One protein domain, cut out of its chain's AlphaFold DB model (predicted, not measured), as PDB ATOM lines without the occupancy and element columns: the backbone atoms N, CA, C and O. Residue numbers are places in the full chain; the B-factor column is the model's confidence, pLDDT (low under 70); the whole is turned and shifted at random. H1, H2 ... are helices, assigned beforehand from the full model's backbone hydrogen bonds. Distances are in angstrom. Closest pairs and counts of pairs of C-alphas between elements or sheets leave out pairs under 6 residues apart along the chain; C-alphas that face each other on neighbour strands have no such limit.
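Overview. This is residues 2 to 84 of the 85 residues of an uncharacterized protein of Cannabis sativa (UniProt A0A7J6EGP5). Five helices are strung out loosely along the longest axis, with H3 near the middle and H1 close beside it, running the same way; the long H2 lies off at one end and the short H4 at the other. No helix touches another, and residues 17 to 29, of which 19 to 29 belong to H2, stand free. The printed part has 83 residues, with named helices in the order H1, H2, H3, H4, H5 and no named strand: the class is all helix. It is loose, with a radius of gyration of the C-alphas of 15.0 A, and only just flat, spanning 38 by 34 by 19 A.

Arrangement. H1, residues 2 to 10, is close to but not clearly touching H3, residues 50 to 59; their closest C-alphas, of Trp 5 and Ile 56, are 7.0 A apart. These two run the same way at a shallow tilt of 13 degrees. H2, residues 19 to 36, is apart from H1 and from H3. H4, residues 70 to 75, is apart from H3. H5, residues 80 to 83, is close to but not clearly touching H3, with the closest C-alphas, of Cys 57 and Tyr 83, 7.6 A apart. H5 is apart from H4. In H1, H2, H3 and H4 every O i to N i+4 pair is within hydrogen-bond range; H5 is too short for such a pair.

Along the chain. H1 begins at C-alpha 2, (-17.111, -27.011, 23.998), and measures 12.2 A from first to last C-alpha. H2 measures 25.7 A and ends at C-alpha 36, (-16.969, -28.042, 0.703). H3 measures 14.4 A, H4 8.7 A and H5 5.9 A; H5 ends at C-alpha 83, (-5.966, -30.709, 24.275).

Size, cuts and confidence. The two C-alphas farthest apart, of Lys 41 and Lys 68, are 39.9 A apart. The printed part has no cut. The link from H2 to H3, residues 37 to 49, is long. The mean pLDDT of the printed part is 80.2; residues 43 to 49, 64 to 68, 78 to 81 and 83 to 84 are under 70.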
ATOM      1  N   ARG A   2     -15.996 -27.991  23.957       84.38
ATOM      2  CA  ARG A   2     -17.111 -27.011  23.998       84.38
ATOM      3  C   ARG A   2     -17.653 -26.683  25.388       84.38
ATOM      4  O   ARG A   2     -17.745 -25.514  25.729       84.38
ATOM      5  N   SER A   3     -17.955 -27.689  26.211       88.25
ATOM      6  CA  SER A   3     -18.446 -27.447  27.577       88.25
ATOM      7  C   SER A   3     -17.413 -26.733  28.454       88.25
ATOM      8  O   SER A   3     -17.775 -25.961  29.330       88.25
ATOM      9  N   MET A   4     -16.122 -26.950  28.189       88.38
ATOM     10  CA  MET A   4     -15.024 -26.293  28.898       88.38
ATOM     11  C   MET A   4     -14.822 -24.855  28.418       88.38
ATOM     12  O   MET A   4     -14.664 -23.963  29.243       88.38
ATOM     13  N   TRP A   5     -14.903 -24.617  27.109       90.38
ATOM     14  CA  TRP A   5     -14.939 -23.274  26.531       90.38
ATOM     15  C   TRP A   5     -16.123 -22.479  27.090       90.38
ATOM     16  O   TRP A   5     -15.942 -21.361  27.560       90.38
ATOM     17  N   LEU A   6     -17.310 -23.096  27.164       93.00
ATOM     18  CA  LEU A   6     -18.502 -22.485  27.752       93.00
ATOM     19  C   LEU A   6     -18.317 -22.199  29.246       93.00
ATOM     20  O   LEU A   6     -18.628 -21.100  29.688       93.00
ATOM     21  N   SER A   7     -17.769 -23.144  30.017       93.81
ATOM     22  CA  SER A   7     -17.444 -22.924  31.433       93.81
ATOM     23  C   SER A   7     -16.500 -21.735  31.604       93.81
ATOM     24  O   SER A   7     -16.764 -20.850  32.406       93.81
ATOM     25  N   ARG A   8     -15.434 -21.660  30.799       92.00
ATOM     26  CA  ARG A   8     -14.466 -20.556  30.843       92.00
ATOM     27  C   ARG A   8     -15.080 -19.220  30.426       92.00
ATOM     28  O   ARG A   8     -14.694 -18.189  30.974       92.00
ATOM     29  N   LEU A   9     -16.030 -19.231  29.492       93.44
ATOM     30  CA  LEU A   9     -16.792 -18.047  29.109       93.44
ATOM     31  C   LEU A   9     -17.666 -17.556  30.270       93.44
ATOM     32  O   LEU A   9     -17.653 -16.368  30.587       93.44
ATOM     33  N   VAL A  10     -18.389 -18.471  30.925       95.56
ATOM     34  CA  VAL A  10     -19.217 -18.180  32.109       95.56
ATOM     35  C   VAL A  10     -18.354 -17.647  33.257       95.56
ATOM     36  O   VAL A  10     -18.710 -16.648  33.881       95.56
ATOM     37  N   ASP A  11     -17.165 -18.220  33.448       95.62
ATOM     38  CA  ASP A  11     -16.150 -17.772  34.411       95.62
ATOM     39  C   ASP A  11     -15.431 -16.472  33.993       95.62
ATOM     40  O   ASP A  11     -14.483 -16.042  34.657       95.62
ATOM     41  N   LYS A  12     -15.841 -15.843  32.881       93.00
ATOM     42  CA  LYS A  12     -15.272 -14.601  32.323       93.00
ATOM     43  C   LYS A  12     -13.757 -14.671  32.085       93.00
ATOM     44  O   LYS A  12     -13.070 -13.651  32.150       93.00
ATOM     45  N   LYS A  13     -13.219 -15.865  31.801       91.19
ATOM     46  CA  LYS A  13     -11.787 -16.083  31.514       91.19
ATOM     47  C   LYS A  13     -11.357 -15.510  30.164       91.19
ATOM     48  O   LYS A  13     -10.174 -15.270  29.965       91.19
ATOM     49  N   PHE A  14     -12.308 -15.284  29.262       89.88
ATOM     50  CA  PHE A  14     -12.134 -14.564  28.004       89.88
ATOM     51  C   PHE A  14     -13.436 -13.821  27.664       89.88
ATOM     52  O   PHE A  14     -14.453 -13.989  28.343       89.88
ATOM     53  N   LYS A  15     -13.402 -12.965  26.639       90.50
ATOM     54  CA  LYS A  15     -14.565 -12.201  26.169       90.50
ATOM     55  C   LYS A  15     -14.871 -12.563  24.726       90.50
ATOM     56  O   LYS A  15     -13.953 -12.760  23.935       90.50
ATOM     57  N   LEU A  16     -16.156 -12.603  24.390       91.56
ATOM     58  CA  LEU A  16     -16.577 -12.737  23.003       91.56
ATOM     59  C   LEU A  16     -16.312 -11.438  22.237       91.56
ATOM     60  O   LEU A  16     -16.406 -10.351  22.823       91.56
ATOM     61  N   PRO A  17     -16.008 -11.535  20.934       90.38
ATOM     62  CA  PRO A  17     -15.979 -10.367  20.075       90.38
ATOM     63  C   PRO A  17     -17.394  -9.784  19.919       90.38
ATOM     64  O   PRO A  17     -18.396 -10.374  20.332       90.38
ATOM     65  N   GLY A  18     -17.487  -8.599  19.315       95.19
ATOM     66  CA  GLY A  18     -18.775  -7.963  19.051       95.19
ATOM     67  C   GLY A  18     -19.688  -8.828  18.174       95.19
ATOM     68  O   GLY A  18     -19.224  -9.616  17.347       95.19
ATOM     69  N   VAL A  19     -21.002  -8.630  18.316       95.75
ATOM     70  CA  VAL A  19     -22.028  -9.324  17.514       95.75
ATOM     71  C   VAL A  19     -21.753  -9.260  16.002       95.75
ATOM     72  O   VAL A  19     -21.848 -10.310  15.365       95.75
ATOM     73  N   PRO A  20     -21.349  -8.113  15.409       96.44
ATOM     74  CA  PRO A  20     -21.066  -8.051  13.972       96.44
ATOM     75  C   PRO A  20     -19.943  -9.000  13.540       96.44
ATOM     76  O   PRO A  20     -20.060  -9.673  12.522       96.44
ATOM     77  N   THR A  21     -18.882  -9.107  14.342       94.12
ATOM     78  CA  THR A  21     -17.737  -9.983  14.063       94.12
ATOM     79  C   THR A  21     -18.115 -11.459  14.167       94.12
ATOM     80  O   THR A  21     -17.707 -12.260  13.330       94.12
ATOM     81  N   MET A  22     -18.924 -11.830  15.166       92.06
ATOM     82  CA  MET A  22     -19.425 -13.205  15.289       92.06
ATOM     83  C   MET A  22     -20.321 -13.589  14.108       92.06
ATOM     84  O   MET A  22     -20.241 -14.714  13.608       92.06
ATOM     85  N   LEU A  23     -21.154 -12.654  13.645       94.56
ATOM     86  CA  LEU A  23     -22.025 -12.868  12.496       94.56
ATOM     87  C   LEU A  23     -21.210 -13.054  11.211       94.56
ATOM     88  O   LEU A  23     -21.448 -14.015  10.484       94.56
ATOM     89  N   ASP A  24     -20.224 -12.189  10.968       94.44
ATOM     90  CA  ASP A  24     -19.330 -12.281   9.808       94.44
ATOM     91  C   ASP A  24     -18.583 -13.626   9.761       94.44
ATOM     92  O   ASP A  24     -18.658 -14.341   8.757       94.44
ATOM     93  N   LYS A  25     -17.973 -14.046  10.885       89.00
ATOM     94  CA  LYS A  25     -17.306 -15.358  11.004       89.00
ATOM     95  C   LYS A  25     -18.270 -16.503  10.671       89.00
ATOM     96  O   LYS A  25     -17.944 -17.370   9.863       89.00
ATOM     97  N   THR A  26     -19.485 -16.463  11.219       87.69
ATOM     98  CA  THR A  26     -20.511 -17.498  10.998       87.69
ATOM     99  C   THR A  26     -20.962 -17.568   9.535       87.69
ATOM    100  O   THR A  26     -21.111 -18.656   8.973       87.69
ATOM    101  N   LEU A  27     -21.167 -16.419   8.886       90.50
ATOM    102  CA  LEU A  27     -21.560 -16.358   7.477       90.50
ATOM    103  C   LEU A  27     -20.454 -16.894   6.561       90.50
ATOM    104  O   LEU A  27     -20.743 -17.663   5.640       90.50
ATOM    105  N   LYS A  28     -19.195 -16.555   6.853       89.12
ATOM    106  CA  LYS A  28     -18.027 -17.067   6.131       89.12
ATOM    107  C   LYS A  28     -17.889 -18.582   6.276       89.12
ATOM    108  O   LYS A  28     -17.701 -19.281   5.281       89.12
ATOM    109  N   GLU A  29     -18.040 -19.113   7.489       84.00
ATOM    110  CA  GLU A  29     -18.041 -20.560   7.734       84.00
ATOM    111  C   GLU A  29     -19.176 -21.264   6.977       84.00
ATOM    112  O   GLU A  29     -18.962 -22.312   6.361       84.00
ATOM    113  N   MET A  30     -20.370 -20.666   6.941       85.00
ATOM    114  CA  MET A  30     -21.497 -21.183   6.164       85.00
ATOM    115  C   MET A  30     -21.202 -21.189   4.655       85.00
ATOM    116  O   MET A  30     -21.569 -22.142   3.961       85.00
ATOM    117  N   GLU A  31     -20.549 -20.158   4.120       88.44
ATOM    118  CA  GLU A  31     -20.153 -20.100   2.710       88.44
ATOM    119  C   GLU A  31     -19.126 -21.184   2.360       88.44
ATOM    120  O   GLU A  31     -19.283 -21.900   1.365       88.44
ATOM    121  N   VAL A  32     -18.117 -21.375   3.213       85.31
ATOM    122  CA  VAL A  32     -17.137 -22.460   3.066       85.31
ATOM    123  C   VAL A  32     -17.830 -23.821   3.126       85.31
ATOM    124  O   VAL A  32     -17.554 -24.694   2.303       85.31
ATOM    125  N   MET A  33     -18.779 -24.007   4.041       81.56
ATOM    126  CA  MET A  33     -19.534 -25.252   4.172       81.56
ATOM    127  C   MET A  33     -20.371 -25.549   2.920       81.56
ATOM    128  O   MET A  33     -20.376 -26.684   2.446       81.56
ATOM    129  N   LYS A  34     -21.013 -24.534   2.326       84.88
ATOM    130  CA  LYS A  34     -21.740 -24.668   1.050       84.88
ATOM    131  C   LYS A  34     -20.841 -25.142  -0.093       84.88
ATOM    132  O   LYS A  34     -21.306 -25.893  -0.945       84.88
ATOM    133  N   ARG A  35     -19.575 -24.707  -0.117       85.25
ATOM    134  CA  ARG A  35     -18.594 -25.095  -1.147       85.25
ATOM    135  C   ARG A  35     -17.989 -26.478  -0.911       85.25
ATOM    136  O   ARG A  35     -17.705 -27.182  -1.871       85.25
ATOM    137  N   THR A  36     -17.768 -26.855   0.346       81.81
ATOM    138  CA  THR A  36     -16.969 -28.042   0.703       81.81
ATOM    139  C   THR A  36     -17.797 -29.290   0.987       81.81
ATOM    140  O   THR A  36     -17.284 -30.396   0.830       81.81
ATOM    141  N   THR A  37     -19.071 -29.163   1.375       78.19
ATOM    142  CA  THR A  37     -19.926 -30.322   1.657       78.19
ATOM    143  C   THR A  37     -21.267 -30.261   0.938       78.19
ATOM    144  O   THR A  37     -22.028 -29.296   1.021       78.19
ATOM    145  N   ARG A  38     -21.624 -31.375   0.291       78.19
ATOM    146  CA  ARG A  38     -22.946 -31.582  -0.320       78.19
ATOM    147  C   ARG A  38     -24.074 -31.581   0.720       78.19
ATOM    148  O   ARG A  38     -25.236 -31.378   0.371       78.19
ATOM    149  N   PHE A  39     -23.741 -31.783   1.995       76.62
ATOM    150  CA  PHE A  39     -24.702 -31.872   3.088       76.62
ATOM    151  C   PHE A  39     -24.935 -30.553   3.820       76.62
ATOM    152  O   PHE A  39     -25.606 -30.576   4.839       76.62
ATOM    153  N   TYR A  40     -24.470 -29.402   3.323       76.19
ATOM    154  CA  TYR A  40     -24.556 -28.120   4.044       76.19
ATOM    155  C   TYR A  40     -25.959 -27.757   4.591       76.19
ATOM    156  O   TYR A  40     -26.049 -27.074   5.603       76.19
ATOM    157  N   LYS A  41     -27.058 -28.227   3.970       74.56
ATOM    158  CA  LYS A  41     -28.444 -28.009   4.452       74.56
ATOM    159  C   LYS A  41     -28.865 -28.899   5.630       74.56
ATOM    160  O   LYS A  41     -29.817 -28.570   6.324       74.56
ATOM    161  N   ARG A  42     -28.217 -30.054   5.806       70.25
ATOM    162  CA  ARG A  42     -28.477 -31.044   6.872       70.25
ATOM    163  C   ARG A  42     -27.234 -31.314   7.720       70.25
ATOM    164  O   ARG A  42     -27.210 -32.271   8.488       70.25
ATOM    165  N   ASN A  43     -26.183 -30.521   7.542       63.50
ATOM    166  CA  ASN A  43     -24.941 -30.714   8.253       63.50
ATOM    167  C   ASN A  43     -25.202 -30.291   9.694       63.50
ATOM    168  O   ASN A  43     -25.310 -29.099   9.980       63.50
ATOM    169  N   CYS A  44     -25.298 -31.254  10.610       57.31
ATOM    170  CA  CYS A  44     -24.965 -30.943  11.989       57.31
ATOM    171  C   CYS A  44     -23.566 -30.333  11.941       57.31
ATOM    172  O   CYS A  44     -22.678 -30.903  11.303       57.31
ATOM    173  N   ILE A  45     -23.372 -29.178  12.578       61.84
ATOM    174  CA  ILE A  45     -22.045 -28.628  12.852       61.84
ATOM    175  C   ILE A  45     -21.348 -29.705  13.694       61.84
ATOM    176  O   ILE A  45     -21.541 -29.765  14.898       61.84
ATOM    177  N   SER A  46     -20.741 -30.694  13.048       51.62
ATOM    178  CA  SER A  46     -20.294 -31.960  13.641       51.62
ATOM    179  C   SER A  46     -19.062 -32.492  12.925       51.62
ATOM    180  O   SER A  46     -18.348 -33.316  13.495       51.62
ATOM    181  N   ILE A  47     -18.760 -31.997  11.720       54.66
ATOM    182  CA  ILE A  47     -17.456 -32.193  11.083       54.66
ATOM    183  C   ILE A  47     -16.476 -31.214  11.740       54.66
ATOM    184  O   ILE A  47     -16.026 -30.239  11.148       54.66
ATOM    185  N   TYR A  48     -16.216 -31.424  13.025       59.91
ATOM    186  CA  TYR A  48     -15.265 -30.614  13.763       59.91
ATOM    187  C   TYR A  48     -13.871 -31.159  13.529       59.91
ATOM    188  O   TYR A  48     -13.439 -32.129  14.152       59.91
ATOM    189  N   ASN A  49     -13.205 -30.521  12.576       69.12
ATOM    190  CA  ASN A  49     -11.809 -30.740  12.264       69.12
ATOM    191  C   ASN A  49     -10.923 -30.376  13.473       69.12
ATOM    192  O   ASN A  49     -11.315 -29.598  14.344       69.12
ATOM    193  N   VAL A  50      -9.704 -30.909  13.486       72.25
ATOM    194  CA  VAL A  50      -8.599 -30.505  14.365       72.25
ATOM    195  C   VAL A  50      -8.496 -28.976  14.433       72.25
ATOM    196  O   VAL A  50      -8.504 -28.437  15.531       72.25
ATOM    197  N   ASN A  51      -8.601 -28.290  13.288       78.00
ATOM    198  CA  ASN A  51      -8.580 -26.824  13.194       78.00
ATOM    199  C   ASN A  51      -9.603 -26.121  14.101       78.00
ATOM    200  O   ASN A  51      -9.295 -25.121  14.730       78.00
ATOM    201  N   HIS A  52     -10.822 -26.655  14.208       80.25
ATOM    202  CA  HIS A  52     -11.854 -26.033  15.039       80.25
ATOM    203  C   HIS A  52     -11.578 -26.217  16.537       80.25
ATOM    204  O   HIS A  52     -11.929 -25.366  17.348       80.25
ATOM    205  N   ASN A  53     -10.959 -27.335  16.925       80.56
ATOM    206  CA  ASN A  53     -10.526 -27.506  18.309       80.56
ATOM    207  C   ASN A  53      -9.320 -26.611  18.631       80.56
ATOM    208  O   ASN A  53      -9.226 -26.146  19.763       80.56
ATOM    209  N   ASP A  54      -8.456 -26.342  17.648       83.06
ATOM    210  CA  ASP A  54      -7.320 -25.422  17.784       83.06
ATOM    211  C   ASP A  54      -7.789 -23.978  17.974       83.06
ATOM    212  O   ASP A  54      -7.374 -23.335  18.934       83.06
ATOM    213  N   GLU A  55      -8.755 -23.517  17.175       84.75
ATOM    214  CA  GLU A  55      -9.398 -22.210  17.377       84.75
ATOM    215  C   GLU A  55     -10.015 -22.086  18.779       84.75
ATOM    216  O   GLU A  55      -9.815 -21.090  19.469       84.75
ATOM    217  N   ILE A  56     -10.721 -23.124  19.246       85.75
ATOM    218  CA  ILE A  56     -11.293 -23.152  20.601       85.75
ATOM    219  C   ILE A  56     -10.194 -23.064  21.671       85.75
ATOM    220  O   ILE A  56     -10.400 -22.419  22.699       85.75
ATOM    221  N   CYS A  57      -9.044 -23.713  21.471       84.50
ATOM    222  CA  CYS A  57      -7.902 -23.599  22.379       84.50
ATOM    223  C   CYS A  57      -7.344 -22.186  22.425       84.50
ATOM    224  O   CYS A  57      -7.166 -21.649  23.518       84.50
ATOM    225  N   GLU A  58      -7.115 -21.580  21.265       85.38
ATOM    226  CA  GLU A  58      -6.600 -20.217  21.171       85.38
ATOM    227  C   GLU A  58      -7.549 -19.222  21.850       85.38
ATOM    228  O   GLU A  58      -7.107 -18.403  22.655       85.38
ATOM    229  N   GLU A  59      -8.864 -19.358  21.639       86.00
ATOM    230  CA  GLU A  59      -9.882 -18.536  22.308       86.00
ATOM    231  C   GLU A  59      -9.867 -18.696  23.841       86.00
ATOM    232  O   GLU A  59     -10.127 -17.740  24.574       86.00
ATOM    233  N   MET A  60      -9.519 -19.881  24.357       85.31
ATOM    234  CA  MET A  60      -9.355 -20.127  25.799       85.31
ATOM    235  C   MET A  60      -8.010 -19.638  26.367       85.31
ATOM    236  O   MET A  60      -7.824 -19.699  27.594       85.31
ATOM    237  N   GLY A  61      -7.098 -19.163  25.508       80.50
ATOM    238  CA  GLY A  61      -5.731 -18.759  25.843       80.50
ATOM    239  C   GLY A  61      -4.743 -19.923  25.942       80.50
ATOM    240  O   GLY A  61      -3.733 -19.812  26.634       80.50
ATOM    241  N   TRP A  62      -5.051 -21.064  25.326       81.25
ATOM    242  CA  TRP A  62      -4.187 -22.242  25.287       81.25
ATOM    243  C   TRP A  62      -3.384 -22.283  23.994       81.25
ATOM    244  O   TRP A  62      -3.837 -21.832  22.944       81.25
ATOM    245  N   THR A  63      -2.181 -22.846  24.060       74.81
ATOM    246  CA  THR A  63      -1.356 -23.040  22.871       74.81
ATOM    247  C   THR A  63      -1.971 -24.116  21.981       74.81
ATOM    248  O   THR A  63      -2.163 -25.248  22.420       74.81
ATOM    249  N   ALA A  64      -2.215 -23.790  20.710       67.06
ATOM    250  CA  ALA A  64      -2.595 -24.779  19.699       67.06
ATOM    251  C   ALA A  64      -1.463 -25.786  19.393       67.06
ATOM    252  O   ALA A  64      -1.708 -26.821  18.785       67.06
ATOM    253  N   TRP A  65      -0.228 -25.506  19.828       65.12
ATOM    254  CA  TRP A  65       0.913 -26.418  19.720       65.12
ATOM    255  C   TRP A  65       0.847 -27.493  20.803       65.12
ATOM    256  O   TRP A  65       1.046 -27.207  21.984       65.12
ATOM    257  N   LYS A  66       0.574 -28.731  20.387       68.69
ATOM    258  CA  LYS A  66       0.240 -29.847  21.281       68.69
ATOM    259  C   LYS A  66       1.432 -30.755  21.609       68.69
ATOM    260  O   LYS A  66       1.401 -31.485  22.600       68.69
ATOM    261  N   LYS A  67       2.484 -30.762  20.780       66.12
ATOM    262  CA  LYS A  67       3.632 -31.679  20.890       66.12
ATOM    263  C   LYS A  67       4.958 -30.933  20.921       66.12
ATOM    264  O   LYS A  67       5.161 -29.905  20.286       66.12
ATOM    265  N   LYS A  68       5.906 -31.525  21.653       68.25
ATOM    266  CA  LYS A  68       7.227 -30.954  21.973       68.25
ATOM    267  C   LYS A  68       8.103 -30.657  20.745       68.25
ATOM    268  O   LYS A  68       9.036 -29.869  20.849       68.25
ATOM    269  N   THR A  69       7.817 -31.280  19.601       75.50
ATOM    270  CA  THR A  69       8.608 -31.148  18.371       75.50
ATOM    271  C   THR A  69       7.694 -30.949  17.167       75.50
ATOM    272  O   THR A  69       6.724 -31.689  17.006       75.50
ATOM    273  N   TRP A  70       8.068 -30.033  16.270       72.75
ATOM    274  CA  TRP A  70       7.329 -29.702  15.044       72.75
ATOM    275  C   TRP A  70       7.009 -30.924  14.159       72.75
ATOM    276  O   TRP A  70       5.900 -31.047  13.648       72.75
ATOM    277  N   VAL A  71       7.946 -31.874  14.036       74.62
ATOM    278  CA  VAL A  71       7.755 -33.116  13.258       74.62
ATOM    279  C   VAL A  71       6.642 -33.975  13.854       74.62
ATOM    280  O   VAL A  71       5.826 -34.547  13.135       74.62
ATOM    281  N   SER A  72       6.601 -34.061  15.186       71.50
ATOM    282  CA  SER A  72       5.564 -34.812  15.885       71.50
ATOM    283  C   SER A  72       4.214 -34.127  15.715       71.50
ATOM    284  O   SER A  72       3.234 -34.809  15.439       71.50
ATOM    285  N   GLU A  73       4.161 -32.798  15.795       74.50
ATOM    286  CA  GLU A  73       2.927 -32.032  15.592       74.50
ATOM    287  C   GLU A  73       2.311 -32.273  14.204       74.50
ATOM    288  O   GLU A  73       1.109 -32.495  14.099       74.50
ATOM    289  N   ALA A  74       3.132 -32.306  13.149       76.00
ATOM    290  CA  ALA A  74       2.653 -32.440  11.773       76.00
ATOM    291  C   ALA A  74       2.289 -33.880  11.366       76.00
ATOM    292  O   ALA A  74       1.358 -34.083  10.589       76.00
ATOM    293  N   LEU A  75       3.032 -34.885  11.849       78.56
ATOM    294  CA  LEU A  75       2.950 -36.253  11.311       78.56
ATOM    295  C   LEU A  75       2.272 -37.263  12.236       78.56
ATOM    296  O   LEU A  75       1.953 -38.373  11.809       78.56
ATOM    297  N   SER A  76       2.065 -36.927  13.508       73.38
ATOM    298  CA  SER A  76       1.480 -37.878  14.451       73.38
ATOM    299  C   SER A  76      -0.020 -37.664  14.624       73.38
ATOM    300  O   SER A  76      -0.535 -36.552  14.570       73.38
ATOM    301  N   LYS A  77      -0.742 -38.760  14.877       72.06
ATOM    302  CA  LYS A  77      -2.197 -38.731  15.038       72.06
ATOM    303  C   LYS A  77      -2.607 -37.767  16.158       72.06
ATOM    304  O   LYS A  77      -2.115 -37.878  17.286       72.06
ATOM    305  N   PHE A  78      -3.540 -36.869  15.852       68.00
ATOM    306  CA  PHE A  78      -4.168 -35.998  16.843       68.00
ATOM    307  C   PHE A  78      -5.064 -36.814  17.771       68.00
ATOM    308  O   PHE A  78      -5.940 -37.556  17.315       68.00
ATOM    309  N   ARG A  79      -4.851 -36.680  19.083       69.50
ATOM    310  CA  ARG A  79      -5.707 -37.291  20.102       69.50
ATOM    311  C   ARG A  79      -6.455 -36.208  20.855       69.50
ATOM    312  O   ARG A  79      -5.920 -35.142  21.124       69.50
ATOM    313  N   SER A  80      -7.681 -36.513  21.274       68.38
ATOM    314  CA  SER A  80      -8.468 -35.617  22.128       68.38
ATOM    315  C   SER A  80      -7.735 -35.256  23.424       68.38
ATOM    316  O   SER A  80      -7.869 -34.135  23.894       68.38
ATOM    317  N   ARG A  81      -6.925 -36.178  23.964       69.81
ATOM    318  CA  ARG A  81      -6.112 -35.975  25.173       69.81
ATOM    319  C   ARG A  81      -5.016 -34.917  25.010       69.81
ATOM    320  O   ARG A  81      -4.609 -34.343  26.010       69.81
ATOM    321  N   ASP A  82      -4.585 -34.643  23.781       71.56
ATOM    322  CA  ASP A  82      -3.542 -33.653  23.507       71.56
ATOM    323  C   ASP A  82      -4.045 -32.209  23.766       71.56
ATOM    324  O   ASP A  82      -3.244 -31.295  23.859       71.56
ATOM    325  N   TYR A  83      -5.361 -32.005  23.936       68.62
ATOM    326  CA  TYR A  83      -5.966 -30.709  24.275       68.62
ATOM    327  C   TYR A  83      -6.125 -30.449  25.777       68.62
ATOM    328  O   TYR A  83      -6.574 -29.376  26.153       68.62
ATOM    329  N   PHE A  84      -5.859 -31.434  26.636       64.69
ATOM    330  CA  PHE A  84      -6.132 -31.342  28.077       64.69
ATOM    331  C   PHE A  84      -4.861 -31.227  28.927       64.69
ATOM    332  O   PHE A  84      -4.956 -31.353  30.147       64.69
TER     333      PHE A  84